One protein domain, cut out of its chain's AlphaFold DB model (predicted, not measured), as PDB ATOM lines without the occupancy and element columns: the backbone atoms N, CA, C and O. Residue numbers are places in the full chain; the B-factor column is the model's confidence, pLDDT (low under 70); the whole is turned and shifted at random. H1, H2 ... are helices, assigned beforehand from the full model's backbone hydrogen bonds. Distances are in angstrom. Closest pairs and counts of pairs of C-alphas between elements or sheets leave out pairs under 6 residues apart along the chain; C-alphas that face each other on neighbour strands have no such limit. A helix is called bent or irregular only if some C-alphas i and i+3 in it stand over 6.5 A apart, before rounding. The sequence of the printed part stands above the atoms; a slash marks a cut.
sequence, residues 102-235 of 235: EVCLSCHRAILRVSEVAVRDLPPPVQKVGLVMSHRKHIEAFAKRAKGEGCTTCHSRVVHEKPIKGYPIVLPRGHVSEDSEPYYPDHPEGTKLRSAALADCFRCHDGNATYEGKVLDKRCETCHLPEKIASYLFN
ATOM      1  N   GLU A 102     -83.452  42.991  46.724       92.69
ATOM      2  CA  GLU A 102     -83.984  43.691  47.894       92.69
ATOM      3  C   GLU A 102     -85.225  43.007  48.489       92.69
ATOM      4  O   GLU A 102     -85.358  42.984  49.714       92.69
ATOM      5  N   VAL A 103     -86.098  42.403  47.665       94.56
ATOM      6  CA  VAL A 103     -87.280  41.690  48.185       94.56
ATOM      7  C   VAL A 103     -86.866  40.429  48.938       94.56
ATOM      8  O   VAL A 103     -87.355  40.185  50.038       94.56
ATOM      9  N   CYS A 104     -85.869  39.692  48.437       94.75
ATOM     10  CA  CYS A 104     -85.326  38.519  49.117       94.75
ATOM     11  C   CYS A 104     -84.675  38.923  50.447       94.75
ATOM     12  O   CYS A 104     -84.890  38.284  51.476       94.75
ATOM     13  N   LEU A 105     -83.907  40.017  50.445       95.06
ATOM     14  CA  LEU A 105     -83.213  40.523  51.630       95.06
ATOM     15  C   LEU A 105     -84.143  41.145  52.677       95.06
ATOM     16  O   LEU A 105     -83.706  41.307  53.818       95.06
ATOM     17  N   SER A 106     -85.397  41.457  52.339       94.31
ATOM     18  CA  SER A 106     -86.391  41.901  53.325       94.31
ATOM     19  C   SER A 106     -86.647  40.833  54.400       94.31
ATOM     20  O   SER A 106     -86.789  41.175  55.573       94.31
ATOM     21  N   CYS A 107     -86.584  39.550  54.020       95.56
ATOM     22  CA  CYS A 107     -86.729  38.404  54.923       95.56
ATOM     23  C   CYS A 107     -85.390  37.690  55.196       95.56
ATOM     24  O   CYS A 107     -85.083  37.337  56.333       95.56
ATOM     25  N   HIS A 108     -84.538  37.516  54.180       95.06
ATOM     26  CA  HIS A 108     -83.319  36.695  54.250       95.06
ATOM     27  C   HIS A 108     -82.027  37.482  54.514       95.06
ATOM     28  O   HIS A 108     -80.938  37.024  54.178       95.06
ATOM     29  N   ARG A 109     -82.090  38.658  55.150       96.00
ATOM     30  CA  ARG A 109     -80.918  39.540  55.348       96.00
ATOM     31  C   ARG A 109     -79.700  38.860  55.987       96.00
ATOM     32  O   ARG A 109     -78.560  39.222  55.691       96.00
ATOM     33  N   ALA A 110     -79.931  37.885  56.868       96.12
ATOM     34  CA  ALA A 110     -78.876  37.152  57.567       96.12
ATOM     35  C   ALA A 110     -77.946  36.373  56.620       96.12
ATOM     36  O   ALA A 110     -76.780  36.173  56.960       96.12
ATOM     37  N   ILE A 111     -78.413  36.013  55.417       93.38
ATOM     38  CA  ILE A 111     -77.623  35.259  54.435       93.38
ATOM     39  C   ILE A 111     -76.349  36.001  54.010       93.38
ATOM     40  O   ILE A 111     -75.335  35.384  53.715       93.38
ATOM     41  N   LEU A 112     -76.335  37.338  54.087       95.94
ATOM     42  CA  LEU A 112     -75.159  38.163  53.787       95.94
ATOM     43  C   LEU A 112     -74.008  38.002  54.797       95.94
ATOM     44  O   LEU A 112     -72.970  38.654  54.661       95.94
ATOM     45  N   ARG A 113     -74.198  37.198  55.847       95.56
ATOM     46  CA  ARG A 113     -73.154  36.796  56.802       95.56
ATOM     47  C   ARG A 113     -72.626  35.386  56.528       95.56
ATOM     48  O   ARG A 113     -71.692  34.958  57.195       95.56
ATOM     49  N   VAL A 114     -73.203  34.682  55.556       92.31
ATOM     50  CA  VAL A 114     -72.816  33.324  55.179       92.31
ATOM     51  C   VAL A 114     -71.777  33.399  54.066       92.31
ATOM     52  O   VAL A 114     -72.075  33.799  52.935       92.31
ATOM     53  N   SER A 115     -70.545  33.036  54.425       91.94
ATOM     54  CA  SER A 115     -69.404  32.937  53.506       91.94
ATOM     55  C   SER A 115     -69.105  31.514  53.053       91.94
ATOM     56  O   SER A 115     -68.394  31.322  52.072       91.94
ATOM     57  N   GLU A 116     -69.677  30.538  53.744       90.94
ATOM     58  CA  GLU A 116     -69.504  29.121  53.482       90.94
ATOM     59  C   GLU A 116     -70.850  28.425  53.676       90.94
ATOM     60  O   GLU A 116     -71.581  28.732  54.620       90.94
ATOM     61  N   VAL A 117     -71.208  27.531  52.758       86.75
ATOM     62  CA  VAL A 117     -72.469  26.792  52.833       86.75
ATOM     63  C   VAL A 117     -72.321  25.671  53.857       86.75
ATOM     64  O   VAL A 117     -71.339  24.930  53.844       86.75
ATOM     65  N   ALA A 118     -73.298  25.541  54.755       87.06
ATOM     66  CA  ALA A 118     -73.249  24.522  55.792       87.06
ATOM     67  C   ALA A 118     -73.224  23.109  55.182       87.06
ATOM     68  O   ALA A 118     -73.885  22.826  54.190       87.06
ATOM     69  N   VAL A 119     -72.497  22.180  55.804       84.81
ATOM     70  CA  VAL A 119     -72.333  20.818  55.258       84.81
ATOM     71  C   VAL A 119     -73.673  20.088  55.100       84.81
ATOM     72  O   VAL A 119     -73.885  19.424  54.093       84.81
ATOM     73  N   ARG A 120     -74.609  20.262  56.044       85.44
ATOM     74  CA  ARG A 120     -75.964  19.669  55.980       85.44
ATOM     75  C   ARG A 120     -76.779  20.102  54.753       85.44
ATOM     76  O   ARG A 120     -77.742  19.446  54.383       85.44
ATOM     77  N   ASP A 121     -76.395  21.238  54.192       82.62
ATOM     78  CA  ASP A 121     -77.093  21.993  53.163       82.62
ATOM     79  C   ASP A 121     -76.464  21.729  51.775       82.62
ATOM     80  O   ASP A 121     -76.985  22.162  50.746       82.62
ATOM     81  N   LEU A 122     -75.352  20.980  51.735       81.50
ATOM     82  CA  LEU A 122     -74.631  20.608  50.523       81.50
ATOM     83  C   LEU A 122     -75.040  19.218  50.018       81.50
ATOM     84  O   LEU A 122     -75.222  18.304  50.822       81.50
ATOM     85  N   PRO A 123     -75.113  19.007  48.695       78.44
ATOM     86  CA  PRO A 123     -75.255  17.671  48.132       78.44
ATOM     87  C   PRO A 123     -73.928  16.889  48.218       78.44
ATOM     88  O   PRO A 123     -72.847  17.485  48.159       78.44
ATOM     89  N   PRO A 124     -73.955  15.551  48.320       74.75
ATOM     90  CA  PRO A 124     -72.788  14.727  47.999       74.75
ATOM     91  C   PRO A 124     -72.376  14.919  46.519       74.75
ATOM     92  O   PRO A 124     -73.257  15.096  45.681       74.75
ATOM     93  N   PRO A 125     -71.073  14.903  46.161       78.75
ATOM     94  CA  PRO A 125     -69.897  14.739  47.020       78.75
ATOM     95  C   PRO A 125     -69.409  16.042  47.677       78.75
ATOM     96  O   PRO A 125     -68.476  15.996  48.476       78.75
ATOM     97  N   VAL A 126     -70.032  17.195  47.399       81.94
ATOM     98  CA  VAL A 126     -69.579  18.525  47.862       81.94
ATOM     99  C   VAL A 126     -69.474  18.613  49.386       81.94
ATOM    100  O   VAL A 126     -68.597  19.300  49.901       81.94
ATOM    101  N   GLN A 127     -70.277  17.849  50.131       82.94
ATOM    102  CA  GLN A 127     -70.131  17.707  51.589       82.94
ATOM    103  C   GLN A 127     -68.697  17.359  52.031       82.94
ATOM    104  O   GLN A 127     -68.241  17.847  53.069       82.94
ATOM    105  N   LYS A 128     -67.976  16.552  51.237       83.69
ATOM    106  CA  LYS A 128     -66.602  16.116  51.525       83.69
ATOM    107  C   LYS A 128     -65.585  17.237  51.364       83.69
ATOM    108  O   LYS A 128     -64.612  17.242  52.098       83.69
ATOM    109  N   VAL A 129     -65.819  18.177  50.447       86.38
ATOM    110  CA  VAL A 129     -64.865  19.240  50.074       86.38
ATOM    111  C   VAL A 129     -65.292  20.643  50.532       86.38
ATOM    112  O   VAL A 129     -64.504  21.582  50.470       86.38
ATOM    113  N   GLY A 130     -66.512  20.797  51.056       88.06
ATOM    114  CA  GLY A 130     -67.081  22.088  51.461       88.06
ATOM    115  C   GLY A 130     -67.441  22.982  50.271       88.06
ATOM    116  O   GLY A 130     -67.199  22.626  49.122       88.06
ATOM    117  N   LEU A 131     -68.040  24.146  50.535       88.94
ATOM    118  CA  LEU A 131     -68.316  25.157  49.507       88.94
ATOM    119  C   LEU A 131     -68.214  26.566  50.097       88.94
ATOM    120  O   LEU A 131     -69.096  27.022  50.828       88.94
ATOM    121  N   VAL A 132     -67.153  27.270  49.728       90.62
ATOM    122  CA  VAL A 132     -66.906  28.673  50.041       90.62
ATOM    123  C   VAL A 132     -67.643  29.534  49.017       90.62
ATOM    124  O   VAL A 132     -67.260  29.640  47.854       90.62
ATOM    125  N   MET A 133     -68.733  30.156  49.457       89.81
ATOM    126  CA  MET A 133     -69.615  30.973  48.627       89.81
ATOM    127  C   MET A 133     -70.120  32.159  49.449       89.81
ATOM    128  O   MET A 133     -71.124  32.083  50.160       89.81
ATOM    129  N   SER A 134     -69.413  33.288  49.358       93.00
ATOM    130  CA  SER A 134     -69.822  34.504  50.062       93.00
ATOM    131  C   SER A 134     -70.952  35.216  49.347       93.00
ATOM    132  O   SER A 134     -70.729  35.893  48.343       93.00
ATOM    133  N   HIS A 135     -72.155  35.119  49.911       94.12
ATOM    134  CA  HIS A 135     -73.334  35.808  49.388       94.12
ATOM    135  C   HIS A 135     -73.096  37.313  49.289       94.12
ATOM    136  O   HIS A 135     -73.410  37.919  48.272       94.12
ATOM    137  N   ARG A 136     -72.467  37.920  50.304       95.56
ATOM    138  CA  ARG A 136     -72.130  39.349  50.286       95.56
ATOM    139  C   ARG A 136     -71.261  39.721  49.089       95.56
ATOM    140  O   ARG A 136     -71.643  40.615  48.342       95.56
ATOM    141  N   LYS A 137     -70.144  39.013  48.884       93.94
ATOM    142  CA  LYS A 137     -69.238  39.289  47.758       93.94
ATOM    143  C   LYS A 137     -69.954  39.145  46.416       93.94
ATOM    144  O   LYS A 137     -69.754  39.974  45.538       93.94
ATOM    145  N   HIS A 138     -70.822  38.141  46.269       93.81
ATOM    146  CA  HIS A 138     -71.586  37.943  45.036       93.81
ATOM    147  C   HIS A 138     -72.612  39.052  44.798       93.81
ATOM    148  O   HIS A 138     -72.659  39.597  43.701       93.81
ATOM    149  N   ILE A 139     -73.384  39.447  45.814       95.19
ATOM    150  CA  ILE A 139     -74.354  40.544  45.680       95.19
ATOM    151  C   ILE A 139     -73.648  41.874  45.374       95.19
ATOM    152  O   ILE A 139     -74.087  42.612  44.493       95.19
ATOM    153  N   GLU A 140     -72.527  42.166  46.034       93.81
ATOM    154  CA  GLU A 140     -71.708  43.350  45.738       93.81
ATOM    155  C   GLU A 140     -71.113  43.290  44.321       93.81
ATOM    156  O   GLU A 140     -71.060  44.305  43.622       93.81
ATOM    157  N   ALA A 141     -70.705  42.105  43.858       93.50
ATOM    158  CA  ALA A 141     -70.214  41.912  42.499       93.50
ATOM    159  C   ALA A 141     -71.300  42.107  41.437       93.50
ATOM    160  O   ALA A 141     -71.064  42.790  40.440       93.50
ATOM    161  N   PHE A 142     -72.499  41.573  41.666       93.69
ATOM    162  CA  PHE A 142     -73.654  41.757  40.790       93.69
ATOM    163  C   PHE A 142     -74.075  43.222  40.703       93.69
ATOM    164  O   PHE A 142     -74.293  43.731  39.602       93.69
ATOM    165  N   ALA A 143     -74.100  43.925  41.839       92.31
ATOM    166  CA  ALA A 143     -74.404  45.350  41.878       92.31
ATOM    167  C   ALA A 143     -73.410  46.170  41.035       92.31
ATOM    168  O   ALA A 143     -73.832  47.011  40.246       92.31
ATOM    169  N   LYS A 144     -72.101  45.887  41.134       91.44
ATOM    170  CA  LYS A 144     -71.076  46.576  40.324       91.44
ATOM    171  C   LYS A 144     -71.128  46.204  38.842       91.44
ATOM    172  O   LYS A 144     -70.866  47.052  37.997       91.44
ATOM    173  N   ARG A 145     -71.455  44.949  38.512       89.31
ATOM    174  CA  ARG A 145     -71.604  44.485  37.122       89.31
ATOM    175  C   ARG A 145     -72.824  45.087  36.432       89.31
ATOM    176  O   ARG A 145     -72.813  45.192  35.211       89.31
ATOM    177  N   ALA A 146     -73.856  45.453  37.196       88.38
ATOM    178  CA  ALA A 146     -75.074  46.103  36.715       88.38
ATOM    179  C   ALA A 146     -75.784  45.354  35.562       88.38
ATOM    180  O   ALA A 146     -76.430  45.964  34.715       88.38
ATOM    181  N   LYS A 147     -75.698  44.015  35.538       89.06
ATOM    182  CA  LYS A 147     -76.323  43.154  34.509       89.06
ATOM    183  C   LYS A 147     -77.710  42.621  34.899       89.06
ATOM    184  O   LYS A 147     -78.201  41.688  34.271       89.06
ATOM    185  N   GLY A 148     -78.326  43.171  35.948       87.94
ATOM    186  CA  GLY A 148     -79.594  42.660  36.490       87.94
ATOM    187  C   GLY A 148     -79.459  41.326  37.240       87.94
ATOM    188  O   GLY A 148     -80.423  40.575  37.340       87.94
ATOM    189  N   GLU A 149     -78.260  41.016  37.737       92.25
ATOM    190  CA  GLU A 149     -77.969  39.806  38.514       92.25
ATOM    191  C   GLU A 149     -78.344  39.993  40.002       92.25
ATOM    192  O   GLU A 149     -78.398  41.110  40.519       92.25
ATOM    193  N   GLY A 150     -78.597  38.894  40.710       93.12
ATOM    194  CA  GLY A 150     -79.117  38.882  42.072       93.12
ATOM    195  C   GLY A 150     -79.317  37.475  42.640       93.12
ATOM    196  O   GLY A 150     -78.687  36.507  42.210       93.12
ATOM    197  N   CYS A 151     -80.217  37.351  43.616       92.12
ATOM    198  CA  CYS A 151     -80.478  36.084  44.312       92.12
ATOM    199  C   CYS A 151     -80.951  34.976  43.357       92.12
ATOM    200  O   CYS A 151     -80.424  33.862  43.375       92.12
ATOM    201  N   THR A 152     -81.899  35.295  42.471       90.00
ATOM    202  CA  THR A 152     -82.478  34.349  41.502       90.00
ATOM    203  C   THR A 152     -81.524  33.962  40.381       90.00
ATOM    204  O   THR A 152     -81.812  33.056  39.606       90.00
ATOM    205  N   THR A 153     -80.358  34.600  40.294       89.69
ATOM    206  CA  THR A 153     -79.352  34.236  39.299       89.69
ATOM    207  C   THR A 153     -78.689  32.894  39.625       89.69
ATOM    208  O   THR A 153     -78.240  32.203  38.716       89.69
ATOM    209  N   CYS A 154     -78.657  32.509  40.906       86.62
ATOM    210  CA  CYS A 154     -78.285  31.159  41.344       86.62
ATOM    211  C   CYS A 154     -79.510  30.391  41.858       86.62
ATOM    212  O   CYS A 154     -79.714  29.235  41.502       86.62
ATOM    213  N   HIS A 155     -80.374  31.049  42.633       88.38
ATOM    214  CA  HIS A 155     -81.621  30.479  43.133       88.38
ATOM    215  C   HIS A 155     -82.762  30.679  42.125       88.38
ATOM    216  O   HIS A 155     -83.792  31.259  42.442       88.38
ATOM    217  N   SER A 156     -82.593  30.247  40.877       83.81
ATOM    218  CA  SER A 156     -83.610  30.446  39.826       83.81
ATOM    219  C   SER A 156     -84.868  29.591  40.027       83.81
ATOM    220  O   SER A 156     -85.904  29.857  39.426       83.81
ATOM    221  N   ARG A 157     -84.788  28.578  40.901       82.81
ATOM    222  CA  ARG A 157     -85.803  27.530  41.099       82.81
ATOM    223  C   ARG A 157     -86.460  27.560  42.488       82.81
ATOM    224  O   ARG A 157     -86.886  26.520  42.965       82.81
ATOM    225  N   VAL A 158     -86.505  28.715  43.170       87.94
ATOM    226  CA  VAL A 158     -87.054  28.798  44.551       87.94
ATOM    227  C   VAL A 158     -88.507  28.325  44.618       87.94
ATOM    228  O   VAL A 158     -88.855  27.548  45.503       87.94
ATOM    229  N   VAL A 159     -89.345  28.820  43.700       90.56
ATOM    230  CA  VAL A 159     -90.803  28.600  43.737       90.56
ATOM    231  C   VAL A 159     -91.410  28.158  42.414       90.56
ATOM    232  O   VAL A 159     -92.496  27.596  42.425       90.56
ATOM    233  N   HIS A 160     -90.738  28.398  41.287       90.44
ATOM    234  CA  HIS A 160     -91.289  28.118  39.957       90.44
ATOM    235  C   HIS A 160     -90.693  26.885  39.285       90.44
ATOM    236  O   HIS A 160     -90.794  26.742  38.079       90.44
ATOM    237  N   GLU A 161     -90.060  26.001  40.057       80.81
ATOM    238  CA  GLU A 161     -89.370  24.814  39.557       80.81
ATOM    239  C   GLU A 161     -89.118  23.806  40.688       80.81
ATOM    240  O   GLU A 161     -89.151  24.152  41.869       80.81
ATOM    241  N   LYS A 162     -88.808  22.553  40.334       77.69
ATOM    242  CA  LYS A 162     -88.379  21.533  41.308       77.69
ATOM    243  C   LYS A 162     -86.886  21.659  41.624       77.69
ATOM    244  O   LYS A 162     -86.112  21.971  40.717       77.69
ATOM    245  N   PRO A 163     -86.418  21.361  42.844       73.94
ATOM    246  CA  PRO A 163     -84.985  21.288  43.105       73.94
ATOM    247  C   PRO A 163     -84.286  20.255  42.212       73.94
ATOM    248  O   PRO A 163     -84.852  19.205  41.895       73.94
ATOM    249  N   ILE A 164     -83.045  20.545  41.815       73.81
ATOM    250  CA  ILE A 164     -82.212  19.600  41.060       73.81
ATOM    251  C   ILE A 164     -82.025  18.347  41.922       73.81
ATOM    252  O   ILE A 164     -81.659  18.464  43.090       73.81
ATOM    253  N   LYS A 165     -82.316  17.164  41.363       73.19
ATOM    254  CA  LYS A 165     -82.172  15.854  42.035       73.19
ATOM    255  C   LYS A 165     -82.866  15.747  43.404       73.19
ATOM    256  O   LYS A 165     -82.482  14.938  44.240       73.19
ATOM    257  N   GLY A 166     -83.888  16.572  43.653       70.69
ATOM    258  CA  GLY A 166     -84.591  16.597  44.939       70.69
ATOM    259  C   GLY A 166     -83.763  17.150  46.105       70.69
ATOM    260  O   GLY A 166     -84.138  16.942  47.258       70.69
ATOM    261  N   TYR A 167     -82.655  17.849  45.836       71.94
ATOM    262  CA  TYR A 167     -81.839  18.444  46.890       71.94
ATOM    263  C   TYR A 167     -82.619  19.493  47.698       71.94
ATOM    264  O   TYR A 167     -83.424  20.236  47.135       71.94
ATOM    265  N   PRO A 168     -82.371  19.599  49.017       61.59
ATOM    266  CA  PRO A 168     -83.113  20.514  49.884       61.59
ATOM    267  C   PRO A 168     -82.830  21.988  49.570       61.59
ATOM    268  O   PRO A 168     -83.668  22.846  49.842       61.59
ATOM    269  N   ILE A 169     -81.668  22.290  48.979       65.81
ATOM    270  CA  ILE A 169     -81.295  23.643  48.570       65.81
ATOM    271  C   ILE A 169     -81.257  23.747  47.057       65.81
ATOM    272  O   ILE A 169     -80.654  22.934  46.358       65.81
ATOM    273  N   VAL A 170     -81.859  24.827  46.566       67.88
ATOM    274  CA  VAL A 170     -81.737  25.263  45.181       67.88
ATOM    275  C   VAL A 170     -80.345  25.853  44.976       67.88
ATOM    276  O   VAL A 170     -80.154  27.059  45.105       67.88
ATOM    277  N   LEU A 171     -79.361  25.007  44.699       66.00
ATOM    278  CA  LEU A 171     -78.062  25.433  44.189       66.00
ATOM    279  C   LEU A 171     -78.053  25.272  42.662       66.00
ATOM    280  O   LEU A 171     -78.714  24.363  42.148       66.00
ATOM    281  N   PRO A 172     -77.341  26.143  41.923       66.62
ATOM    282  CA  PRO A 172     -77.098  25.920  40.504       66.62
ATOM    283  C   PRO A 172     -76.329  24.608  40.314       66.62
ATOM    284  O   PRO A 172     -75.752  24.065  41.265       66.62
ATOM    285  N   ARG A 173     -76.314  24.088  39.084       68.69
ATOM    286  CA  ARG A 173     -75.563  22.871  38.779       68.69
ATOM    287  C   ARG A 173     -74.091  23.072  39.172       68.69
ATOM    288  O   ARG A 173     -73.521  24.138  38.949       68.69
ATOM    289  N   GLY A 174     -73.497  22.071  39.818       65.94
ATOM    290  CA  GLY A 174     -72.058  22.032  40.085       65.94
ATOM    291  C   GLY A 174     -71.277  21.513  38.876       65.94
ATOM    292  O   GLY A 174     -71.857  21.283  37.817       65.94
ATOM    293  N   HIS A 175     -69.965  21.307  39.047       59.94
ATOM    294  CA  HIS A 175     -69.083  20.691  38.048       59.94
ATOM    295  C   HIS A 175     -69.769  19.529  37.316       59.94
ATOM    296  O   HIS A 175     -70.065  18.499  37.917       59.94
ATOM    297  N   VAL A 176     -69.966  19.679  36.004       52.19
ATOM    298  CA  VAL A 176     -70.579  18.655  35.140       52.19
ATOM    299  C   VAL A 176     -69.808  17.327  35.187       52.19
ATOM    300  O   VAL A 176     -70.404  16.278  34.975       52.19
ATOM    301  N   SER A 177     -68.507  17.354  35.502       47.62
ATOM    302  CA  SER A 177     -67.656  16.163  35.627       47.62
ATOM    303  C   SER A 177     -67.860  15.366  36.924       47.62
ATOM    304  O   SER A 177     -67.644  14.162  36.914       47.62
ATOM    305  N   GLU A 178     -68.286  16.011  38.015       50.44
ATOM    306  CA  GLU A 178     -68.569  15.361  39.314       50.44
ATOM    307  C   GLU A 178     -70.068  15.100  39.519       50.44
ATOM    308  O   GLU A 178     -70.481  14.380  40.431       50.44
ATOM    309  N   ASP A 179     -70.899  15.676  38.648       58.72
ATOM    310  CA  ASP A 179     -72.327  15.414  38.543       58.72
ATOM    311  C   ASP A 179     -72.560  14.037  37.896       58.72
ATOM    312  O   ASP A 179     -73.106  13.912  36.802       58.72
ATOM    313  N   SER A 180     -72.094  12.997  38.591       54.88
ATOM    314  CA  SER A 180     -72.092  11.579  38.198       54.88
ATOM    315  C   SER A 180     -73.471  11.011  37.854       54.88
ATOM    316  O   SER A 180     -73.559   9.957  37.227       54.88
ATOM    317  N   GLU A 181     -74.547  11.724  38.191       60.44
ATOM    318  CA  GLU A 181     -75.879  11.440  37.659       60.44
ATOM    319  C   GLU A 181     -76.286  12.567  36.699       60.44
ATOM    320  O   GLU A 181     -76.454  13.711  37.134       60.44
ATOM    321  N   PRO A 182     -76.477  12.279  35.407       63.22
ATOM    322  CA  PRO A 182     -76.978  13.257  34.459       63.22
ATOM    323  C   PRO A 182     -78.329  13.826  34.910       63.22
ATOM    324  O   PRO A 182     -79.285  13.084  35.135       63.22
ATOM    325  N   TYR A 183     -78.431  15.151  35.011       72.56
ATOM    326  CA  TYR A 183     -79.711  15.838  35.153       72.56
ATOM    327  C   TYR A 183     -80.128  16.427  33.806       72.56
ATOM    328  O   TYR A 183     -79.429  17.270  33.240       72.56
ATOM    329  N   TYR A 184     -81.289  16.003  33.316       75.31
ATOM    330  CA  TYR A 184     -81.905  16.549  32.115       75.31
ATOM    331  C   TYR A 184     -83.157  17.325  32.522       75.31
ATOM    332  O   TYR A 184     -84.100  16.711  33.021       75.31
ATOM    333  N   PRO A 185     -83.187  18.658  32.336       77.50
ATOM    334  CA  PRO A 185     -84.396  19.431  32.575       77.50
ATOM    335  C   PRO A 185     -85.530  18.905  31.689       77.50
ATOM    336  O   PRO A 185     -85.320  18.680  30.495       77.50
ATOM    337  N   ASP A 186     -86.728  18.791  32.257       84.38
ATOM    338  CA  ASP A 186     -87.983  18.420  31.586       84.38
ATOM    339  C   ASP A 186     -88.560  19.549  30.710       84.38
ATOM    340  O   ASP A 186     -89.663  19.450  30.177       84.38
ATOM    341  N   HIS A 187     -87.771  20.605  30.507       88.00
ATOM    342  CA  HIS A 187     -88.103  21.773  29.702       88.00
ATOM    343  C   HIS A 187     -87.641  21.619  28.249       88.00
ATOM    344  O   HIS A 187     -86.507  21.160  28.024       88.00
ATOM    345  N   PRO A 188     -88.443  22.076  27.264       90.88
ATOM    346  CA  PRO A 188     -88.083  22.014  25.851       90.88
ATOM    347  C   PRO A 188     -86.754  22.710  25.540       90.88
ATOM    348  O   PRO A 188     -86.352  23.674  26.206       90.88
ATOM    349  N   GLU A 189     -86.064  22.231  24.505       90.38
ATOM    350  CA  GLU A 189     -84.804  22.824  24.056       90.38
ATOM    351  C   GLU A 189     -84.968  24.287  23.627       90.38
ATOM    352  O   GLU A 189     -85.991  24.685  23.076       90.38
ATOM    353  N   GLY A 190     -83.964  25.115  23.935       88.94
ATOM    354  CA  GLY A 190     -83.976  26.552  23.632       88.94
ATOM    355  C   GLY A 190     -84.823  27.423  24.572       88.94
ATOM    356  O   GLY A 190     -84.777  28.646  24.454       88.94
ATOM    357  N   THR A 191     -85.561  26.836  25.518       90.88
ATOM    358  CA  THR A 191     -86.387  27.606  26.462       90.88
ATOM    359  C   THR A 191     -85.571  28.249  27.580       90.88
ATOM    360  O   THR A 191     -84.518  27.749  27.991       90.88
ATOM    361  N   LYS A 192     -86.086  29.354  28.130       88.38
ATOM    362  CA  LYS A 192     -85.447  30.057  29.254       88.38
ATOM    363  C   LYS A 192     -85.380  29.200  30.514       88.38
ATOM    364  O   LYS A 192     -84.338  29.206  31.170       88.38
ATOM    365  N   LEU A 193     -86.432  28.436  30.823       86.50
ATOM    366  CA  LEU A 193     -86.426  27.520  31.968       86.50
ATOM    367  C   LEU A 193     -85.369  26.422  31.819       86.50
ATOM    368  O   LEU A 193     -84.648  26.145  32.779       86.50
ATOM    369  N   ARG A 194     -85.176  25.869  30.611       86.31
ATOM    370  CA  ARG A 194     -84.083  24.918  30.355       86.31
ATOM    371  C   ARG A 194     -82.714  25.558  30.569       86.31
ATOM    372  O   ARG A 194     -81.882  24.977  31.259       86.31
ATOM    373  N   SER A 195     -82.475  26.751  30.018       85.56
ATOM    374  CA  SER A 195     -81.204  27.461  30.218       85.56
ATOM    375  C   SER A 195     -80.932  27.749  31.697       85.56
ATOM    376  O   SER A 195     -79.815  27.547  32.162       85.56
ATOM    377  N   ALA A 196     -81.949  28.174  32.451       82.50
ATOM    378  CA  ALA A 196     -81.834  28.414  33.886       82.50
ATOM    379  C   ALA A 196     -81.561  27.125  34.678       82.50
ATOM    380  O   ALA A 196     -80.812  27.153  35.649       82.50
ATOM    381  N   ALA A 197     -82.138  25.997  34.256       80.06
ATOM    382  CA  ALA A 197     -81.926  24.687  34.870       80.06
ATOM    383  C   ALA A 197     -80.519  24.114  34.623       80.06
ATOM    384  O   ALA A 197     -80.050  23.294  35.409       80.06
ATOM    385  N   LEU A 198     -79.854  24.542  33.547       80.44
ATOM    386  CA  LEU A 198     -78.489  24.138  33.195       80.44
ATOM    387  C   LEU A 198     -77.416  25.112  33.706       80.44
ATOM    388  O   LEU A 198     -76.232  24.862  33.494       80.44
ATOM    389  N   ALA A 199     -77.803  26.216  34.349       80.50
ATOM    390  CA  ALA A 199     -76.865  27.221  34.831       80.50
ATOM    391  C   ALA A 199     -75.989  26.689  35.981       80.50
ATOM    392  O   ALA A 199     -76.477  26.009  36.886       80.50
ATOM    393  N   ASP A 200     -74.710  27.067  35.964       83.69
ATOM    394  CA  ASP A 200     -73.696  26.684  36.949       83.69
ATOM    395  C   ASP A 200     -72.858  27.891  37.424       83.69
ATOM    396  O   ASP A 200     -73.120  29.047  37.074       83.69
ATOM    397  N   CYS A 201     -71.845  27.631  38.253       86.69
ATOM    398  CA  CYS A 201     -70.888  28.642  38.712       86.69
ATOM    399  C   CYS A 201     -70.003  29.183  37.569       86.69
ATOM    400  O   CYS A 201     -69.590  30.349  37.582       86.69
ATOM    401  N   PHE A 202     -69.721  28.352  36.562       86.69
ATOM    402  CA  PHE A 202     -68.788  28.646  35.475       86.69
ATOM    403  C   PHE A 202     -69.311  29.656  34.467       86.69
ATOM    404  O   PHE A 202     -68.511  30.292  33.793       86.69
ATOM    405  N   ARG A 203     -70.615  29.941  34.452       86.44
ATOM    406  CA  ARG A 203     -71.169  31.090  33.706       86.44
ATOM    407  C   ARG A 203     -70.521  32.437  34.060       86.44
ATOM    408  O   ARG A 203     -70.679  33.411  33.328       86.44
ATOM    409  N   CYS A 204     -69.890  32.538  35.231       89.25
ATOM    410  CA  CYS A 204     -69.132  33.714  35.659       89.25
ATOM    411  C   CYS A 204     -67.705  33.377  36.093       89.25
ATOM    412  O   CYS A 204     -66.848  34.242  35.992       89.25
ATOM    413  N   HIS A 205     -67.432  32.158  36.551       89.75
ATOM    414  CA  HIS A 205     -66.081  31.694  36.876       89.75
ATOM    415  C   HIS A 205     -65.433  30.975  35.684       89.75
ATOM    416  O   HIS A 205     -64.894  29.884  35.817       89.75
ATOM    417  N   ASP A 206     -65.502  31.554  34.488       87.31
ATOM    418  CA  ASP A 206     -65.017  30.930  33.246       87.31
ATOM    419  C   ASP A 206     -63.496  31.074  33.033       87.31
ATOM    420  O   ASP A 206     -62.924  30.451  32.137       87.31
ATOM    421  N   GLY A 207     -62.832  31.872  33.873       87.56
ATOM    422  CA  GLY A 207     -61.432  32.266  33.715       87.56
ATOM    423  C   GLY A 207     -61.220  33.493  32.822       87.56
ATOM    424  O   GLY A 207     -60.071  33.855  32.587       87.56
ATOM    425  N   ASN A 208     -62.288  34.152  32.361       89.12
ATOM    426  CA  ASN A 208     -62.223  35.393  31.582       89.12
ATOM    427  C   ASN A 208     -62.893  36.565  32.304       89.12
ATOM    428  O   ASN A 208     -62.420  37.698  32.224       89.12
ATOM    429  N   ALA A 209     -64.010  36.319  32.993       89.81
ATOM    430  CA  ALA A 209     -64.721  37.368  33.704       89.81
ATOM    431  C   ALA A 209     -63.846  37.968  34.809       89.81
ATOM    432  O   ALA A 209     -63.104  37.265  35.497       89.81
ATOM    433  N   THR A 210     -63.968  39.278  35.011       90.00
ATOM    434  CA  THR A 210     -63.180  40.002  36.008       90.00
ATOM    435  C   THR A 210     -64.056  40.712  37.033       90.00
ATOM    436  O   THR A 210     -65.200  41.092  36.768       90.00
ATOM    437  N   TYR A 211     -63.501  40.894  38.227       87.56
ATOM    438  CA  TYR A 211     -64.049  41.717  39.293       87.56
ATOM    439  C   TYR A 211     -62.909  42.490  39.957       87.56
ATOM    440  O   TYR A 211     -61.909  41.897  40.350       87.56
ATOM    441  N   GLU A 212     -63.034  43.819  40.037       88.00
ATOM    442  CA  GLU A 212     -61.993  44.704  40.596       88.00
ATOM    443  C   GLU A 212     -60.600  44.480  39.977       88.00
ATOM    444  O   GLU A 212     -59.582  44.453  40.664       88.00
ATOM    445  N   GLY A 213     -60.557  44.274  38.656       87.56
ATOM    446  CA  GLY A 213     -59.313  44.048  37.916       87.56
ATOM    447  C   GLY A 213     -58.691  42.660  38.103       87.56
ATOM    448  O   GLY A 213     -57.634  42.398  37.539       87.56
ATOM    449  N   LYS A 214     -59.334  41.754  38.851       89.88
ATOM    450  CA  LYS A 214     -58.889  40.366  39.029       89.88
ATOM    451  C   LYS A 214     -59.774  39.416  38.237       89.88
ATOM    452  O   LYS A 214     -60.994  39.558  38.251       89.88
ATOM    453  N   VAL A 215     -59.162  38.443  37.570       92.12
ATOM    454  CA  VAL A 215     -59.890  37.347  36.923       92.12
ATOM    455  C   VAL A 215     -60.561  36.491  37.995       92.12
ATOM    456  O   VAL A 215     -59.936  36.139  38.997       92.12
ATOM    457  N   LEU A 216     -61.836  36.174  37.783       91.12
ATOM    458  CA  LEU A 216     -62.569  35.200  38.579       91.12
ATOM    459  C   LEU A 216     -62.043  33.815  38.222       91.12
ATOM    460  O   LEU A 216     -62.364  33.262  37.169       91.12
ATOM    461  N   ASP A 217     -61.168  33.291  39.074       86.31
ATOM    462  CA  ASP A 217     -60.544  32.007  38.814       86.31
ATOM    463  C   ASP A 217     -61.509  30.833  39.061       86.31
ATOM    464  O   ASP A 217     -62.555  30.965  39.708       86.31
ATOM    465  N   LYS A 218     -61.138  29.692  38.478       87.00
ATOM    466  CA  LYS A 218     -61.881  28.428  38.487       87.00
ATOM    467  C   LYS A 218     -61.144  27.313  39.230       87.00
ATOM    468  O   LYS A 218     -61.396  26.137  38.979       87.00
ATOM    469  N   ARG A 219     -60.162  27.670  40.060       87.56
ATOM    470  CA  ARG A 219     -59.375  26.699  40.826       87.56
ATOM    471  C   ARG A 219     -60.237  26.090  41.922       87.56
ATOM    472  O   ARG A 219     -61.147  26.738  42.439       87.56
ATOM    473  N   CYS A 220     -59.934  24.851  42.287       85.81
ATOM    474  CA  CYS A 220     -60.721  24.112  43.269       85.81
ATOM    475  C   CYS A 220     -60.729  24.838  44.622       85.81
ATOM    476  O   CYS A 220     -61.780  24.984  45.235       85.81
ATOM    477  N   GLU A 221     -59.583  25.377  45.035       88.19
ATOM    478  CA  GLU A 221     -59.349  26.065  46.312       88.19
ATOM    479  C   GLU A 221     -60.085  27.407  46.429       88.19
ATOM    480  O   GLU A 221     -60.200  27.969  47.515       88.19
ATOM    481  N   THR A 222     -60.587  27.938  45.314       88.62
ATOM    482  CA  THR A 222     -61.375  29.177  45.301       88.62
ATOM    483  C   THR A 222     -62.795  28.940  45.794       88.62
ATOM    484  O   THR A 222     -63.401  29.831  46.393       88.62
ATOM    485  N   CYS A 223     -63.315  27.734  45.563       88.12
ATOM    486  CA  CYS A 223     -64.688  27.356  45.877       88.12
ATOM    487  C   CYS A 223     -64.771  26.292  46.973       88.12
ATOM    488  O   CYS A 223     -65.801  26.182  47.623       88.12
ATOM    489  N   HIS A 224     -63.731  25.495  47.184       89.38
ATOM    490  CA  HIS A 224     -63.719  24.381  48.127       89.38
ATOM    491  C   HIS A 224     -62.649  24.598  49.197       89.38
ATOM    492  O   HIS A 224     -61.672  25.312  48.982       89.38
ATOM    493  N   LEU A 225     -62.844  23.984  50.362       87.38
ATOM    494  CA  LEU A 225     -61.921  24.108  51.484       87.38
ATOM    495  C   LEU A 225     -60.614  23.350  51.185       87.38
ATOM    496  O   LEU A 225     -60.670  22.123  51.044       87.38
ATOM    497  N   PRO A 226     -59.446  24.018  51.103       83.56
ATOM    498  CA  PRO A 226     -58.185  23.389  50.691       83.56
ATOM    499  C   PRO A 226     -57.804  22.154  51.512       83.56
ATOM    500  O   PRO A 226     -57.400  21.131  50.960       83.56
ATOM    501  N   GLU A 227     -57.997  22.215  52.829       82.38
ATOM    502  CA  GLU A 227     -57.728  21.115  53.752       82.38
ATOM    503  C   GLU A 227     -58.589  19.880  53.456       82.38
ATOM    504  O   GLU A 227     -58.133  18.746  53.602       82.38
ATOM    505  N   LYS A 228     -59.816  20.092  52.974       83.69
ATOM    506  CA  LYS A 228     -60.730  19.013  52.607       83.69
ATOM    507  C   LYS A 228     -60.443  18.462  51.214       83.69
ATOM    508  O   LYS A 228     -60.530  17.252  51.018       83.69
ATOM    509  N   ILE A 229     -60.052  19.316  50.266       80.38
ATOM    510  CA  ILE A 229     -59.648  18.897  48.913       80.38
ATOM    511  C   ILE A 229     -58.461  17.934  48.986       80.38
ATOM    512  O   ILE A 229     -58.510  16.861  48.390       80.38
ATOM    513  N   ALA A 230     -57.423  18.280  49.753       70.88
ATOM    514  CA  ALA A 230     -56.250  17.422  49.914       70.88
ATOM    515  C   ALA A 230     -56.636  16.040  50.471       70.88
ATOM    516  O   ALA A 230     -56.229  15.015  49.933       70.88
ATOM    517  N   SER A 231     -57.501  16.000  51.489       70.94
ATOM    518  CA  SER A 231     -57.989  14.734  52.050       70.94
ATOM    519  C   SER A 231     -58.835  13.894  51.081       70.94
ATOM    520  O   SER A 231     -58.961  12.690  51.278       70.94
ATOM    521  N   TYR A 232     -59.427  14.519  50.057       70.31
ATOM    522  CA  TYR A 232     -60.252  13.850  49.050       70.31
ATOM    523  C   TYR A 232     -59.432  13.302  47.875       70.31
ATOM    524  O   TYR A 232     -59.760  12.241  47.364       70.31
ATOM    525  N   LEU A 233     -58.387  14.017  47.439       68.19
ATOM    526  CA  LEU A 233     -57.568  13.631  46.279       68.19
ATOM    527  C   LEU A 233     -56.446  12.638  46.610       68.19
ATOM    528  O   LEU A 233     -55.941  11.977  45.706       68.19
ATOM    529  N   PHE A 234     -56.023  12.573  47.875       63.47
ATOM    530  CA  PHE A 234     -54.878  11.768  48.317       63.47
ATOM    531  C   PHE A 234     -55.258  10.606  49.260       63.47
ATOM    532  O   PHE A 234     -54.369  10.019  49.876       63.47
ATOM    533  N   ASN A 235     -56.553  10.278  49.353       52.47
ATOM    534  CA  ASN A 235     -57.094   9.035  49.929       52.47
ATOM    535  C   ASN A 235     -57.623   8.133  48.812       52.47
ATOM    536  O   ASN A 235     -57.601   6.899  49.010       52.47
TER     537      ASN A 235
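AT A GLANCE: This is residues 102 to 235 of the 235 residues of a protein of Nitrospirae bacterium (UniProt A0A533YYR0). There is little regular structure here: long loops run through the middle, with six short helices round them. H1 and H3 meet in a corner, while H2 packs on H6. The printed part has 134 residues, 45 in helices H1 to H6, with no named strand: all helix, compact, radius of gyration of the C-alphas 15.3 A, spans 42 by 37 by 32 A.

HOW THE PARTS SIT: Begin at H1, residues 102 to 113, irregular: C-alphas 107 and 110 are 8.4 A apart. Its residues 111 to 113 touch H3, residues 135 to 145, only at their ends, at a steep tilt of 54 degrees, opposite ways; the closest C-alphas, Leu 112 and Arg 136, are 4.8 A apart. H2, residues 126 to 129, touches H6, residues 226 to 233; the closest C-alphas, Val 129 and Lys 228, are 4.9 A apart. H5, residues 220 to 223, only just touches H6, only at the corner: 3 pairs of C-alphas within 8 A, Glu 221 and Ile 229 closest at 7.6 A. H4, residues 192 to 197, touches no helix. Every O i to N i+4 pair is within hydrogen-bond range in H3 and H4, 3 of 8 in H1 (O i to N i+3: 6 of 9) and 3 of 4 in H6.

IN THESE COORDINATES: Find C-alpha 102 at (-83.984, 43.691, 47.894); H1 runs 15.6 A from there. H3 runs 15.1 A; H6 ends at C-alpha 233, (-57.568, 13.631, 46.279).

THE WHOLE: The printed part has no cut. The links H1 to H2, H3 to H4 and H4 to H5 are long. Residues 168 to 182 and 233 to 235 have pLDDT under 70.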